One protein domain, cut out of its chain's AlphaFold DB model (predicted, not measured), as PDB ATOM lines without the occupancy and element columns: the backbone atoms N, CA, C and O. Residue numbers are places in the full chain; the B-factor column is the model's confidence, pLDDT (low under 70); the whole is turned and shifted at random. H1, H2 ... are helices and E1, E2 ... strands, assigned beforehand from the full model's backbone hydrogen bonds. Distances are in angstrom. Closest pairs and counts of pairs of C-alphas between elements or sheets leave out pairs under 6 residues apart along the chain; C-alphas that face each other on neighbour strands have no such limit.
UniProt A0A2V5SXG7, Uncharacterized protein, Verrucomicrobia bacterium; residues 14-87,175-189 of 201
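This is residues 14 to 87 and 175 to 189 of the 201 residues of an uncharacterized protein of Verrucomicrobia bacterium (UniProt A0A2V5SXG7). A narrow three-stranded sheet, E1, E4 and E5, has the helix H2 laid along its strands over one face, and the hairpin E2 and E3 turns away from one end of this slab as an arm. The short helix H1 lies beyond the first residues of H2, and the stretch of residues 175 to 189, with no named element, runs beside the edge strand E5. The printed part has 89 residues, with two named helices and five named strands in the order H1 H2 E1 E2 E3 E4 E5; the class is mixed, helices and strands. The sheet's order is E1 - E4 - E5, all antiparallel. The whole is loose, with a radius of gyration of the C-alphas of 15.7 A, and flat, with spans of 53 by 34 by 19 A.

H1 is residues 14 to 20, with C-alpha 14 at (256.150, 193.157, 260.956). H2 follows at residues 23 to 37, 20.0 A long. E1 is residues 39 to 42, E2 residues 45 to 47 and E3 residues 54 to 56. E4, residues 59 to 66, is 23.7 A long and begins at C-alpha 59 at (258.693, 206.554, 241.993). E5, residues 74 to 81, is 22.3 A long and ends at C-alpha 81 at (254.328, 207.039, 239.445).

In the sheet, E4 is the inner strand. E1 and E4 are antiparallel at 172 degrees, with N 41 and O 60 within hydrogen-bond range at 2.8 A. E4 and E5, a hairpin, are antiparallel at 163 degrees, with N 61 and O 79 at 2.8 A. H2 is on the sheet at a height of 8.1 A, over E1 and E4, and runs along the strands, at 4 degrees to E1 on the local plane: two layers, a helix on one face of a sheet. Its closest C-alphas to E4 are those of Trp 37 and Ser 63, 4.7 A. H1 and H2 are close but not clearly touching, with the C-alphas of Leu 18 and Leu 24 closest at 6.9 A. E1 runs on into E2 at 79 degrees, and E3 into E4 at 69 degrees. The hairpin E2 and E3 has N 46 and O 55 at 2.8 A. Residues 77 to 78 of E5 pair antiparallel with residues 184 to 185. Every O i to N i+4 pair is within hydrogen-bond range in H1, and 10 of 11 in H2.

The two C-alphas farthest apart, those of Ile 14 and Pro 69, are 53.5 A apart. Residues 88 to 174 are cut out, and C-alphas 87 and 175 are 22.2 A apart across the cut. No link between named elements is long. The mean pLDDT of the printed part is 78.1, and residue 69 and residues 175 to 189 are under 70.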
ATOM      1  N   ILE A  14     255.330 192.395 261.918       93.06
ATOM      2  CA  ILE A  14     256.150 193.157 260.956       93.06
ATOM      3  C   ILE A  14     255.832 192.721 259.521       93.06
ATOM      4  O   ILE A  14     255.570 193.559 258.665       93.06
ATOM      5  N   THR A  15     255.831 191.415 259.249       92.06
ATOM      6  CA  THR A  15     255.552 190.884 257.909       92.06
ATOM      7  C   THR A  15     254.137 191.223 257.447       92.06
ATOM      8  O   THR A  15     253.962 191.671 256.320       92.06
ATOM      9  N   GLU A  16     253.132 191.074 258.311       90.69
ATOM     10  CA  GLU A  16     251.748 191.442 257.995       90.69
ATOM     11  C   GLU A  16     251.610 192.945 257.705       90.69
ATOM     12  O   GLU A  16     250.902 193.340 256.779       90.69
ATOM     13  N   ALA A  17     252.312 193.795 258.461       89.44
ATOM     14  CA  ALA A  17     252.343 195.232 258.205       89.44
ATOM     15  C   ALA A  17     252.973 195.557 256.841       89.44
ATOM     16  O   ALA A  17     252.391 196.328 256.085       89.44
ATOM     17  N   LEU A  18     254.101 194.925 256.495       89.12
ATOM     18  CA  LEU A  18     254.781 195.125 255.208       89.12
ATOM     19  C   LEU A  18     253.982 194.600 254.007       89.12
ATOM     20  O   LEU A  18     254.044 195.172 252.927       89.12
ATOM     21  N   LEU A  19     253.228 193.513 254.173       87.06
ATOM     22  CA  LEU A  19     252.379 192.974 253.103       87.06
ATOM     23  C   LEU A  19     251.152 193.851 252.828       87.06
ATOM     24  O   LEU A  19     250.637 193.853 251.711       87.06
ATOM     25  N   ARG A  20     250.681 194.586 253.841       83.88
ATOM     26  CA  ARG A  20     249.580 195.551 253.707       83.88
ATOM     27  C   ARG A  20     250.043 196.952 253.316       83.88
ATOM     28  O   ARG A  20     249.198 197.766 252.957       83.88
ATOM     29  N   SER A  21     251.335 197.253 253.409       84.00
ATOM     30  CA  SER A  21     251.880 198.552 253.014       84.00
ATOM     31  C   SER A  21     252.165 198.622 251.507       84.00
ATOM     32  O   SER A  21     252.017 197.633 250.784       84.00
ATOM     33  N   GLY A  22     252.550 199.808 251.025       85.94
ATOM     34  CA  GLY A  22     252.979 200.043 249.641       85.94
ATOM     35  C   GLY A  22     254.410 199.577 249.342       85.94
ATOM     36  O   GLY A  22     254.682 199.135 248.228       85.94
ATOM     37  N   TYR A  23     255.294 199.532 250.347       87.94
ATOM     38  CA  TYR A  23     256.744 199.353 250.157       87.94
ATOM     39  C   TYR A  23     257.160 198.160 249.286       87.94
ATOM     40  O   TYR A  23     258.066 198.257 248.455       87.94
ATOM     41  N   LEU A  24     256.518 196.998 249.459       90.44
ATOM     42  CA  LEU A  24     256.850 195.812 248.660       90.44
ATOM     43  C   LEU A  24     256.381 195.945 247.205       90.44
ATOM     44  O   LEU A  24     257.017 195.406 246.296       90.44
ATOM     45  N   LEU A  25     255.270 196.650 246.978       90.12
ATOM     46  CA  LEU A  25     254.778 196.965 245.642       90.12
ATOM     47  C   LEU A  25     255.715 197.964 244.959       90.12
ATOM     48  O   LEU A  25     256.162 197.677 243.848       90.12
ATOM     49  N   GLU A  26     256.051 199.060 245.637       91.81
ATOM     50  CA  GLU A  26     256.975 200.100 245.165       91.81
ATOM     51  C   GLU A  26     258.308 199.486 244.720       91.81
ATOM     52  O   GLU A  26     258.688 199.610 243.558       91.81
ATOM     53  N   SER A  27     258.959 198.699 245.588       92.50
ATOM     54  CA  SER A  27     260.246 198.045 245.290       92.50
ATOM     55  C   SER A  27     260.172 197.086 244.090       92.50
ATOM     56  O   SER A  27     261.102 196.977 243.276       92.50
ATOM     57  N   ARG A  28     259.039 196.389 243.926       92.75
ATOM     58  CA  ARG A  28     258.813 195.499 242.780       92.75
ATOM     59  C   ARG A  28     258.640 196.282 241.479       92.75
ATOM     60  O   ARG A  28     259.125 195.827 240.439       92.75
ATOM     61  N   VAL A  29     257.935 197.413 241.513       93.44
ATOM     62  CA  VAL A  29     257.761 198.296 240.350       93.44
ATOM     63  C   VAL A  29     259.092 198.961 239.999       93.44
ATOM     64  O   VAL A  29     259.507 198.894 238.843       93.44
ATOM     65  N   GLU A  30     259.817 199.476 240.990       94.69
ATOM     66  CA  GLU A  30     261.161 200.042 240.848       94.69
ATOM     67  C   GLU A  30     262.105 199.070 240.128       94.69
ATOM     68  O   GLU A  30     262.719 199.414 239.118       94.69
ATOM     69  N   SER A  31     262.165 197.815 240.587       94.25
ATOM     70  CA  SER A  31     263.014 196.777 239.987       94.25
ATOM     71  C   SER A  31     262.682 196.501 238.518       94.25
ATOM     72  O   SER A  31     263.571 196.157 237.735       94.25
ATOM     73  N   LYS A  32     261.408 196.623 238.124       94.44
ATOM     74  CA  LYS A  32     260.993 196.494 236.720       94.44
ATOM     75  C   LYS A  32     261.387 197.727 235.913       94.44
ATOM     76  O   LYS A  32     261.959 197.575 234.835       94.44
ATOM     77  N   LEU A  33     261.140 198.924 236.447       93.12
ATOM     78  CA  LEU A  33     261.475 200.181 235.784       93.12
ATOM     79  C   LEU A  33     262.983 200.322 235.574       93.12
ATOM     80  O   LEU A  33     263.391 200.660 234.471       93.12
ATOM     81  N   ARG A  34     263.829 199.963 236.549       93.75
ATOM     82  CA  ARG A  34     265.298 200.032 236.408       93.75
ATOM     83  C   ARG A  34     265.808 199.254 235.195       93.75
ATOM     84  O   ARG A  34     266.725 199.702 234.518       93.75
ATOM     85  N   LYS A  35     265.189 198.108 234.888       92.00
ATOM     86  CA  LYS A  35     265.563 197.272 233.737       92.00
ATOM     87  C   LYS A  35     265.162 197.873 232.389       92.00
ATOM     88  O   LYS A  35     265.805 197.568 231.394       92.00
ATOM     89  N   GLN A  36     264.091 198.664 232.346       89.06
ATOM     90  CA  GLN A  36     263.489 199.154 231.099       89.06
ATOM     91  C   GLN A  36     263.774 200.637 230.827       89.06
ATOM     92  O   GLN A  36     263.948 201.029 229.681       89.06
ATOM     93  N   TRP A  37     263.822 201.460 231.873       90.00
ATOM     94  CA  TRP A  37     263.942 202.916 231.790       90.00
ATOM     95  C   TRP A  37     265.354 203.414 232.101       90.00
ATOM     96  O   TRP A  37     265.718 204.501 231.669       90.00
ATOM     97  N   GLY A  38     266.171 202.623 232.800       88.75
ATOM     98  CA  GLY A  38     267.514 203.019 233.218       88.75
ATOM     99  C   GLY A  38     267.495 203.713 234.577       88.75
ATOM    100  O   GLY A  38     267.651 203.047 235.601       88.75
ATOM    101  N   TYR A  39     267.314 205.039 234.607       93.88
ATOM    102  CA  TYR A  39     267.341 205.795 235.863       93.88
ATOM    103  C   TYR A  39     265.999 205.713 236.589       93.88
ATOM    104  O   TYR A  39     264.958 206.039 236.019       93.88
ATOM    105  N   VAL A  40     266.035 205.296 237.856       95.31
ATOM    106  CA  VAL A  40     264.871 205.248 238.744       95.31
ATOM    107  C   VAL A  40     265.297 205.653 240.149       95.31
ATOM    108  O   VAL A  40     266.309 205.167 240.664       95.31
ATOM    109  N   GLU A  41     264.498 206.515 240.757       94.56
ATOM    110  CA  GLU A  41     264.608 206.989 242.127       94.56
ATOM    111  C   GLU A  41     263.283 206.709 242.844       94.56
ATOM    112  O   GLU A  41     262.214 207.047 242.335       94.56
ATOM    113  N   ALA A  42     263.354 206.051 243.999       93.31
ATOM    114  CA  ALA A  42     262.193 205.764 244.834       93.31
ATOM    115  C   ALA A  42     262.086 206.787 245.963       93.31
ATOM    116  O   ALA A  42     263.103 207.176 246.537       93.31
ATOM    117  N   ASN A  43     260.858 207.187 246.285       90.88
ATOM    118  CA  ASN A  43     260.533 208.173 247.314       90.88
ATOM    119  C   ASN A  43     261.256 209.537 247.173       90.88
ATOM    120  O   ASN A  43     261.715 210.083 248.184       90.88
ATOM    121  N   PRO A  44     261.413 210.121 245.961       92.44
ATOM    122  CA  PRO A  44     261.963 211.465 245.837       92.44
ATOM    123  C   PRO A  44     261.044 212.486 246.510       92.44
ATOM    124  O   PRO A  44     259.835 212.528 246.269       92.44
ATOM    125  N   THR A  45     261.646 213.359 247.315       91.81
ATOM    126  CA  THR A  45     260.936 214.454 247.979       91.81
ATOM    127  C   THR A  45     261.087 215.751 247.195       91.81
ATOM    128  O   THR A  45     262.141 216.049 246.633       91.81
ATOM    129  N   TYR A  46     260.022 216.545 247.153       88.06
ATOM    130  CA  TYR A  46     260.018 217.870 246.550       88.06
ATOM    131  C   TYR A  46     259.191 218.832 247.393       88.06
ATOM    132  O   TYR A  46     258.266 218.440 248.103       88.06
ATOM    133  N   VAL A  47     259.517 220.117 247.314       91.31
ATOM    134  CA  VAL A  47     258.724 221.156 247.966       91.31
ATOM    135  C   VAL A  47     257.641 221.601 246.998       91.31
ATOM    136  O   VAL A  47     257.937 222.036 245.886       91.31
ATOM    137  N   ASP A  48     256.388 221.483 247.420       88.62
ATOM    138  CA  ASP A  48     255.251 222.025 246.688       88.62
ATOM    139  C   ASP A  48     255.390 223.554 246.593       88.62
ATOM    140  O   ASP A  48     255.409 224.215 247.636       88.62
ATOM    141  N   PRO A  49     255.489 224.127 245.381       86.62
ATOM    142  CA  PRO A  49     255.711 225.559 245.214       86.62
ATOM    143  C   PRO A  49     254.545 226.413 245.730       86.62
ATOM    144  O   PRO A  49     254.780 227.547 246.139       86.62
ATOM    145  N   ASP A  50     253.319 225.881 245.759       89.62
ATOM    146  CA  ASP A  50     252.135 226.631 246.185       89.62
ATOM    147  C   ASP A  50     251.958 226.598 247.708       89.62
ATOM    148  O   ASP A  50     251.518 227.574 248.315       89.62
ATOM    149  N   THR A  51     252.288 225.471 248.350       90.25
ATOM    150  CA  THR A  51     252.039 225.280 249.792       90.25
ATOM    151  C   THR A  51     253.294 225.297 250.661       90.25
ATOM    152  O   THR A  51     253.178 225.343 251.887       90.25
ATOM    153  N   GLY A  52     254.486 225.222 250.064       91.00
ATOM    154  CA  GLY A  52     255.769 225.111 250.766       91.00
ATOM    155  C   GLY A  52     255.958 223.794 251.526       91.00
ATOM    156  O   GLY A  52     256.944 223.629 252.244       91.00
ATOM    157  N   LYS A  53     255.016 222.850 251.413       91.56
ATOM    158  CA  LYS A  53     255.076 221.561 252.106       91.56
ATOM    159  C   LYS A  53     255.928 220.577 251.317       91.56
ATOM    160  O   LYS A  53     255.841 220.523 250.092       91.56
ATOM    161  N   SER A  54     256.700 219.765 252.034       91.38
ATOM    162  CA  SER A  54     257.358 218.605 251.435       91.38
ATOM    163  C   SER A  54     256.301 217.597 250.988       91.38
ATOM    164  O   SER A  54     255.380 217.278 251.746       91.38
ATOM    165  N   ARG A  55     256.431 217.122 249.755       89.75
ATOM    166  CA  ARG A  55     255.650 216.047 249.151       89.75
ATOM    167  C   ARG A  55     256.607 214.999 248.609       89.75
ATOM    168  O   ARG A  55     257.768 215.298 248.338       89.75
ATOM    169  N   GLU A  56     256.107 213.792 248.434       87.94
ATOM    170  CA  GLU A  56     256.850 212.686 247.845       87.94
ATOM    171  C   GLU A  56     256.093 212.129 246.643       87.94
ATOM    172  O   GLU A  56     254.875 212.291 246.534       87.94
ATOM    173  N   PHE A  57     256.843 211.551 245.713       87.00
ATOM    174  CA  PHE A  57     256.318 210.590 244.749       87.00
ATOM    175  C   PHE A  57     256.822 209.217 245.165       87.00
ATOM    176  O   PHE A  57     257.967 209.126 245.601       87.00
ATOM    177  N   ASP A  58     256.056 208.156 244.937       92.19
ATOM    178  CA  ASP A  58     256.586 206.815 245.199       92.19
ATOM    179  C   ASP A  58     257.772 206.493 244.280       92.19
ATOM    180  O   ASP A  58     258.797 205.963 244.715       92.19
ATOM    181  N   LEU A  59     257.657 206.825 242.987       93.38
ATOM    182  CA  LEU A  59     258.693 206.554 241.993       93.38
ATOM    183  C   LEU A  59     258.848 207.697 240.984       93.38
ATOM    184  O   LEU A  59     257.889 208.150 240.357       93.38
ATOM    185  N   PHE A  60     260.099 208.077 240.748       93.38
ATOM    186  CA  PHE A  60     260.543 208.869 239.607       93.38
ATOM    187  C   PHE A  60     261.400 207.988 238.705       93.38
ATOM    188  O   PHE A  60     262.356 207.363 239.157       93.38
ATOM    189  N   ALA A  61     261.095 207.947 237.413       92.94
ATOM    190  CA  ALA A  61     261.926 207.273 236.430       92.94
ATOM    191  C   ALA A  61     262.220 208.188 235.247       92.94
ATOM    192  O   ALA A  61     261.407 209.022 234.853       92.94
ATOM    193  N   MET A  62     263.400 208.014 234.665       90.75
ATOM    194  CA  MET A  62     263.838 208.780 233.513       90.75
ATOM    195  C   MET A  62     264.555 207.869 232.529       90.75
ATOM    196  O   MET A  62     265.531 207.208 232.878       90.75
ATOM    197  N   SER A  63     264.080 207.887 231.287       88.50
ATOM    198  CA  SER A  63     264.745 207.268 230.146       88.50
ATOM    199  C   SER A  63     265.242 208.343 229.186       88.50
ATOM    200  O   SER A  63     264.739 209.467 229.197       88.50
ATOM    201  N   MET A  64     266.234 208.014 228.364       85.56
ATOM    202  CA  MET A  64     266.774 208.922 227.358       85.56
ATOM    203  C   MET A  64     266.957 208.222 226.021       85.56
ATOM    204  O   MET A  64     267.420 207.084 225.955       85.56
ATOM    205  N   GLN A  65     266.655 208.946 224.953       82.31
ATOM    206  CA  GLN A  65     266.886 208.521 223.585       82.31
ATOM    207  C   GLN A  65     267.601 209.629 222.823       82.31
ATOM    208  O   GLN A  65     267.280 210.808 222.963       82.31
ATOM    209  N   ARG A  66     268.603 209.258 222.025       79.44
ATOM    210  CA  ARG A  66     269.324 210.214 221.179       79.44
ATOM    211  C   ARG A  66     268.388 210.704 220.072       79.44
ATOM    212  O   ARG A  66     267.776 209.886 219.393       79.44
ATOM    213  N   ALA A  67     268.294 212.017 219.903       75.25
ATOM    214  CA  ALA A  67     267.302 212.681 219.057       75.25
ATOM    215  C   ALA A  67     267.918 213.830 218.244       75.25
ATOM    216  O   ALA A  67     267.333 214.901 218.103       75.25
ATOM    217  N   GLY A  68     269.139 213.635 217.751       70.94
ATOM    218  CA  GLY A  68     269.809 214.618 216.915       70.94
ATOM    219  C   GLY A  68     271.213 214.193 216.490       70.94
ATOM    220  O   GLY A  68     271.694 213.122 216.880       70.94
ATOM    221  N   PRO A  69     271.858 215.014 215.647       68.38
ATOM    222  CA  PRO A  69     273.162 214.709 215.076       68.38
ATOM    223  C   PRO A  69     274.314 214.890 216.068       68.38
ATOM    224  O   PRO A  69     275.359 214.266 215.883       68.38
ATOM    225  N   ASN A  70     274.164 215.727 217.100       76.56
ATOM    226  CA  ASN A  70     275.205 215.888 218.104       76.56
ATOM    227  C   ASN A  70     275.098 214.790 219.159       76.56
ATOM    228  O   ASN A  70     274.012 214.371 219.554       76.56
ATOM    229  N   GLN A  71     276.242 214.398 219.716       78.75
ATOM    230  CA  GLN A  71     276.315 213.424 220.811       78.75
ATOM    231  C   GLN A  71     275.591 213.859 222.098       78.75
ATOM    232  O   GLN A  71     275.453 213.050 223.009       78.75
ATOM    233  N   TYR A  72     275.153 215.119 222.182       79.56
ATOM    234  CA  TYR A  72     274.439 215.696 223.322       79.56
ATOM    235  C   TYR A  72     272.948 215.944 223.045       79.56
ATOM    236  O   TYR A  72     272.244 216.446 223.920       79.56
ATOM    237  N   ASP A  73     272.454 215.587 221.857       75.81
ATOM    238  CA  ASP A  73     271.053 215.775 221.490       75.81
ATOM    239  C   ASP A  73     270.223 214.583 221.986       75.81
ATOM    240  O   ASP A  73     270.209 213.512 221.374       75.81
ATOM    241  N   PHE A  74     269.522 214.766 223.109       78.69
ATOM    242  CA  PHE A  74     268.680 213.735 223.721       78.69
ATOM    243  C   PHE A  74     267.263 214.223 223.991       78.69
ATOM    244  O   PHE A  74     267.037 215.365 224.399       78.69
ATOM    245  N   VAL A  75     266.322 213.302 223.838       77.88
ATOM    246  CA  VAL A  75     264.955 213.378 224.340       77.88
ATOM    247  C   VAL A  75     264.879 212.515 225.593       77.88
ATOM    248  O   VAL A  75     265.229 211.337 225.564       77.88
ATOM    249  N   PHE A  76     264.436 213.109 226.697       81.88
ATOM    250  CA  PHE A  76     264.242 212.403 227.959       81.88
ATOM    251  C   PHE A  76     262.761 212.117 228.162       81.88
ATOM    252  O   PHE A  76     261.958 213.030 228.052       81.88
ATOM    253  N   ALA A  77     262.394 210.886 228.495       80.06
ATOM    254  CA  ALA A  77     261.056 210.562 228.963       80.06
ATOM    255  C   ALA A  77     261.078 210.491 230.489       80.06
ATOM    256  O   ALA A  77     261.817 209.687 231.055       80.06
ATOM    257  N   VAL A  78     260.274 211.326 231.148       84.81
ATOM    258  CA  VAL A  78     260.116 211.325 232.610       84.81
ATOM    259  C   VAL A  78     258.803 210.648 232.984       84.81
ATOM    260  O   VAL A  78     257.759 211.012 232.455       84.81
ATOM    261  N   LEU A  79     258.852 209.694 233.908       85.44
ATOM    262  CA  LEU A  79     257.699 209.023 234.497       85.44
ATOM    263  C   LEU A  79     257.639 209.355 235.989       85.44
ATOM    264  O   LEU A  79     258.597 209.119 236.721       85.44
ATOM    265  N   LEU A  80     256.493 209.873 236.422       88.69
ATOM    266  CA  LEU A  80     256.125 210.002 237.829       88.69
ATOM    267  C   LEU A  80     255.059 208.946 238.107       88.69
ATOM    268  O   LEU A  80     254.086 208.863 237.354       88.69
ATOM    269  N   ALA A  81     255.247 208.125 239.135       88.94
ATOM    270  CA  ALA A  81     254.328 207.039 239.445       88.94
ATOM    271  C   ALA A  81     254.020 206.963 240.941       88.94
ATOM    272  O   ALA A  81     254.908 207.137 241.771       88.94
ATOM    273  N   GLU A  82     252.760 206.638 241.223       87.00
ATOM    274  CA  GLU A  82     252.225 206.340 242.549       87.00
ATOM    275  C   GLU A  82     251.754 204.877 242.575       87.00
ATOM    276  O   GLU A  82     251.103 204.393 241.640       87.00
ATOM    277  N   CYS A  83     252.092 204.158 243.635       88.31
ATOM    278  CA  CYS A  83     251.888 202.738 243.848       88.31
ATOM    279  C   CYS A  83     250.813 202.505 244.912       88.31
ATOM    280  O   CYS A  83     251.069 202.437 246.109       88.31
ATOM    281  N   ILE A  84     249.586 202.253 244.466       85.25
ATOM    282  CA  ILE A  84     248.479 201.966 245.378       85.25
ATOM    283  C   ILE A  84     248.339 200.451 245.556       85.25
ATOM    284  O   ILE A  84     248.015 199.725 244.611       85.25
ATOM    285  N   ASN A  85     248.536 199.964 246.784       83.38
ATOM    286  CA  ASN A  85     248.249 198.575 247.148       83.38
ATOM    287  C   ASN A  85     246.728 198.375 247.314       83.38
ATOM    288  O   ASN A  85     246.204 198.355 248.426       83.38
ATOM    289  N   ASN A  86     246.006 198.290 246.189       81.19
ATOM    290  CA  ASN A  86     244.561 198.067 246.170       81.19
ATOM    291  C   ASN A  86     244.243 196.558 246.113       81.19
ATOM    292  O   ASN A  86     244.535 195.918 245.100       81.19
ATOM    293  N   PRO A  87     243.614 195.971 247.150       79.00
ATOM    294  CA  PRO A  87     243.201 194.569 247.124       79.00
ATOM    295  C   PRO A  87     241.946 194.329 246.272       79.00
ATOM    296  O   PRO A  87     241.591 193.178 246.020       79.00
ATOM    297  N   PRO A 175     244.613 215.772 243.703       32.41
ATOM    298  CA  PRO A 175     244.725 216.176 242.290       32.41
ATOM    299  C   PRO A 175     246.105 215.980 241.621       32.41
ATOM    300  O   PRO A 175     246.220 216.148 240.408       32.41
ATOM    301  N   SER A 176     247.142 215.638 242.390       32.62
ATOM    302  CA  SER A 176     248.487 215.276 241.936       32.62
ATOM    303  C   SER A 176     248.583 213.880 241.316       32.62
ATOM    304  O   SER A 176     249.413 213.666 240.437       32.62
ATOM    305  N   ALA A 177     247.729 212.939 241.720       31.72
ATOM    306  CA  ALA A 177     247.692 211.600 241.155       31.72
ATOM    307  C   ALA A 177     246.645 211.574 240.043       31.72
ATOM    308  O   ALA A 177     245.527 211.123 240.216       31.72
ATOM    309  N   LYS A 178     246.992 212.065 238.857       26.44
ATOM    310  CA  LYS A 178     246.513 211.373 237.660       26.44
ATOM    311  C   LYS A 178     247.492 210.226 237.471       26.44
ATOM    312  O   LYS A 178     248.694 210.472 237.465       26.44
ATOM    313  N   CYS A 179     247.012 209.013 237.200       27.73
ATOM    314  CA  CYS A 179     247.798 208.092 236.385       27.73
ATOM    315  C   CYS A 179     247.803 208.675 234.963       27.73
ATOM    316  O   CYS A 179     247.141 208.203 234.048       27.73
ATOM    317  N   ALA A 180     248.445 209.828 234.822       28.84
ATOM    318  CA  ALA A 180     248.926 210.309 233.566       28.84
ATOM    319  C   ALA A 180     250.295 209.659 233.466       28.84
ATOM    320  O   ALA A 180     251.199 209.998 234.230       28.84
ATOM    321  N   MET A 181     250.472 208.752 232.509       29.25
ATOM    322  CA  MET A 181     251.786 208.647 231.891       29.25
ATOM    323  C   MET A 181     252.057 210.003 231.233       29.25
ATOM    324  O   MET A 181     251.786 210.210 230.057       29.25
ATOM    325  N   SER A 182     252.476 210.979 232.036       31.36
ATOM    326  CA  SER A 182     252.892 212.287 231.568       31.36
ATOM    327  C   SER A 182     254.379 212.183 231.300       31.36
ATOM    328  O   SER A 182     255.194 212.591 232.123       31.36
ATOM    329  N   SER A 183     254.726 211.608 230.150       31.59
ATOM    330  CA  SER A 183     256.084 211.668 229.626       31.59
ATOM    331  C   SER A 183     256.411 213.125 229.318       31.59
ATOM    332  O   SER A 183     256.053 213.649 228.264       31.59
ATOM    333  N   THR A 184     257.056 213.808 230.258       33.28
ATOM    334  CA  THR A 184     257.539 215.166 230.007       33.28
ATOM    335  C   THR A 184     258.860 215.072 229.263       33.28
ATOM    336  O   THR A 184     259.840 214.576 229.820       33.28
ATOM    337  N   ILE A 185     258.887 215.543 228.012       33.06
ATOM    338  CA  ILE A 185     260.111 215.580 227.210       33.06
ATOM    339  C   ILE A 185     260.922 216.829 227.524       33.06
ATOM    340  O   ILE A 185     260.757 217.878 226.908       33.06
ATOM    341  N   LYS A 186     261.846 216.703 228.476       30.69
ATOM    342  CA  LYS A 186     262.788 217.773 228.800       30.69
ATOM    343  C   LYS A 186     264.052 217.589 227.975       30.69
ATOM    344  O   LYS A 186     264.867 216.742 228.310       30.69
ATOM    345  N   CYS A 187     264.244 218.373 226.920       30.06
ATOM    346  CA  CYS A 187     265.531 218.417 226.234       30.06
ATOM    347  C   CYS A 187     266.332 219.660 226.669       30.06
ATOM    348  O   CYS A 187     265.802 220.731 226.982       30.06
ATOM    349  N   ARG A 188     267.639 219.450 226.848       32.06
ATOM    350  CA  ARG A 188     268.588 220.436 227.363       32.06
ATOM    351  C   ARG A 188     269.579 220.737 226.252       32.06
ATOM    352  O   ARG A 188     270.398 219.892 225.917       32.06
ATOM    353  N   ARG A 189     269.531 221.954 225.715       31.81
ATOM    354  CA  ARG A 189     270.566 222.467 224.812       31.81
ATOM    355  C   ARG A 189     271.724 222.983 225.662       31.81
ATOM    356  O   ARG A 189     271.549 223.939 226.415       31.81
TER     357      ARG A 189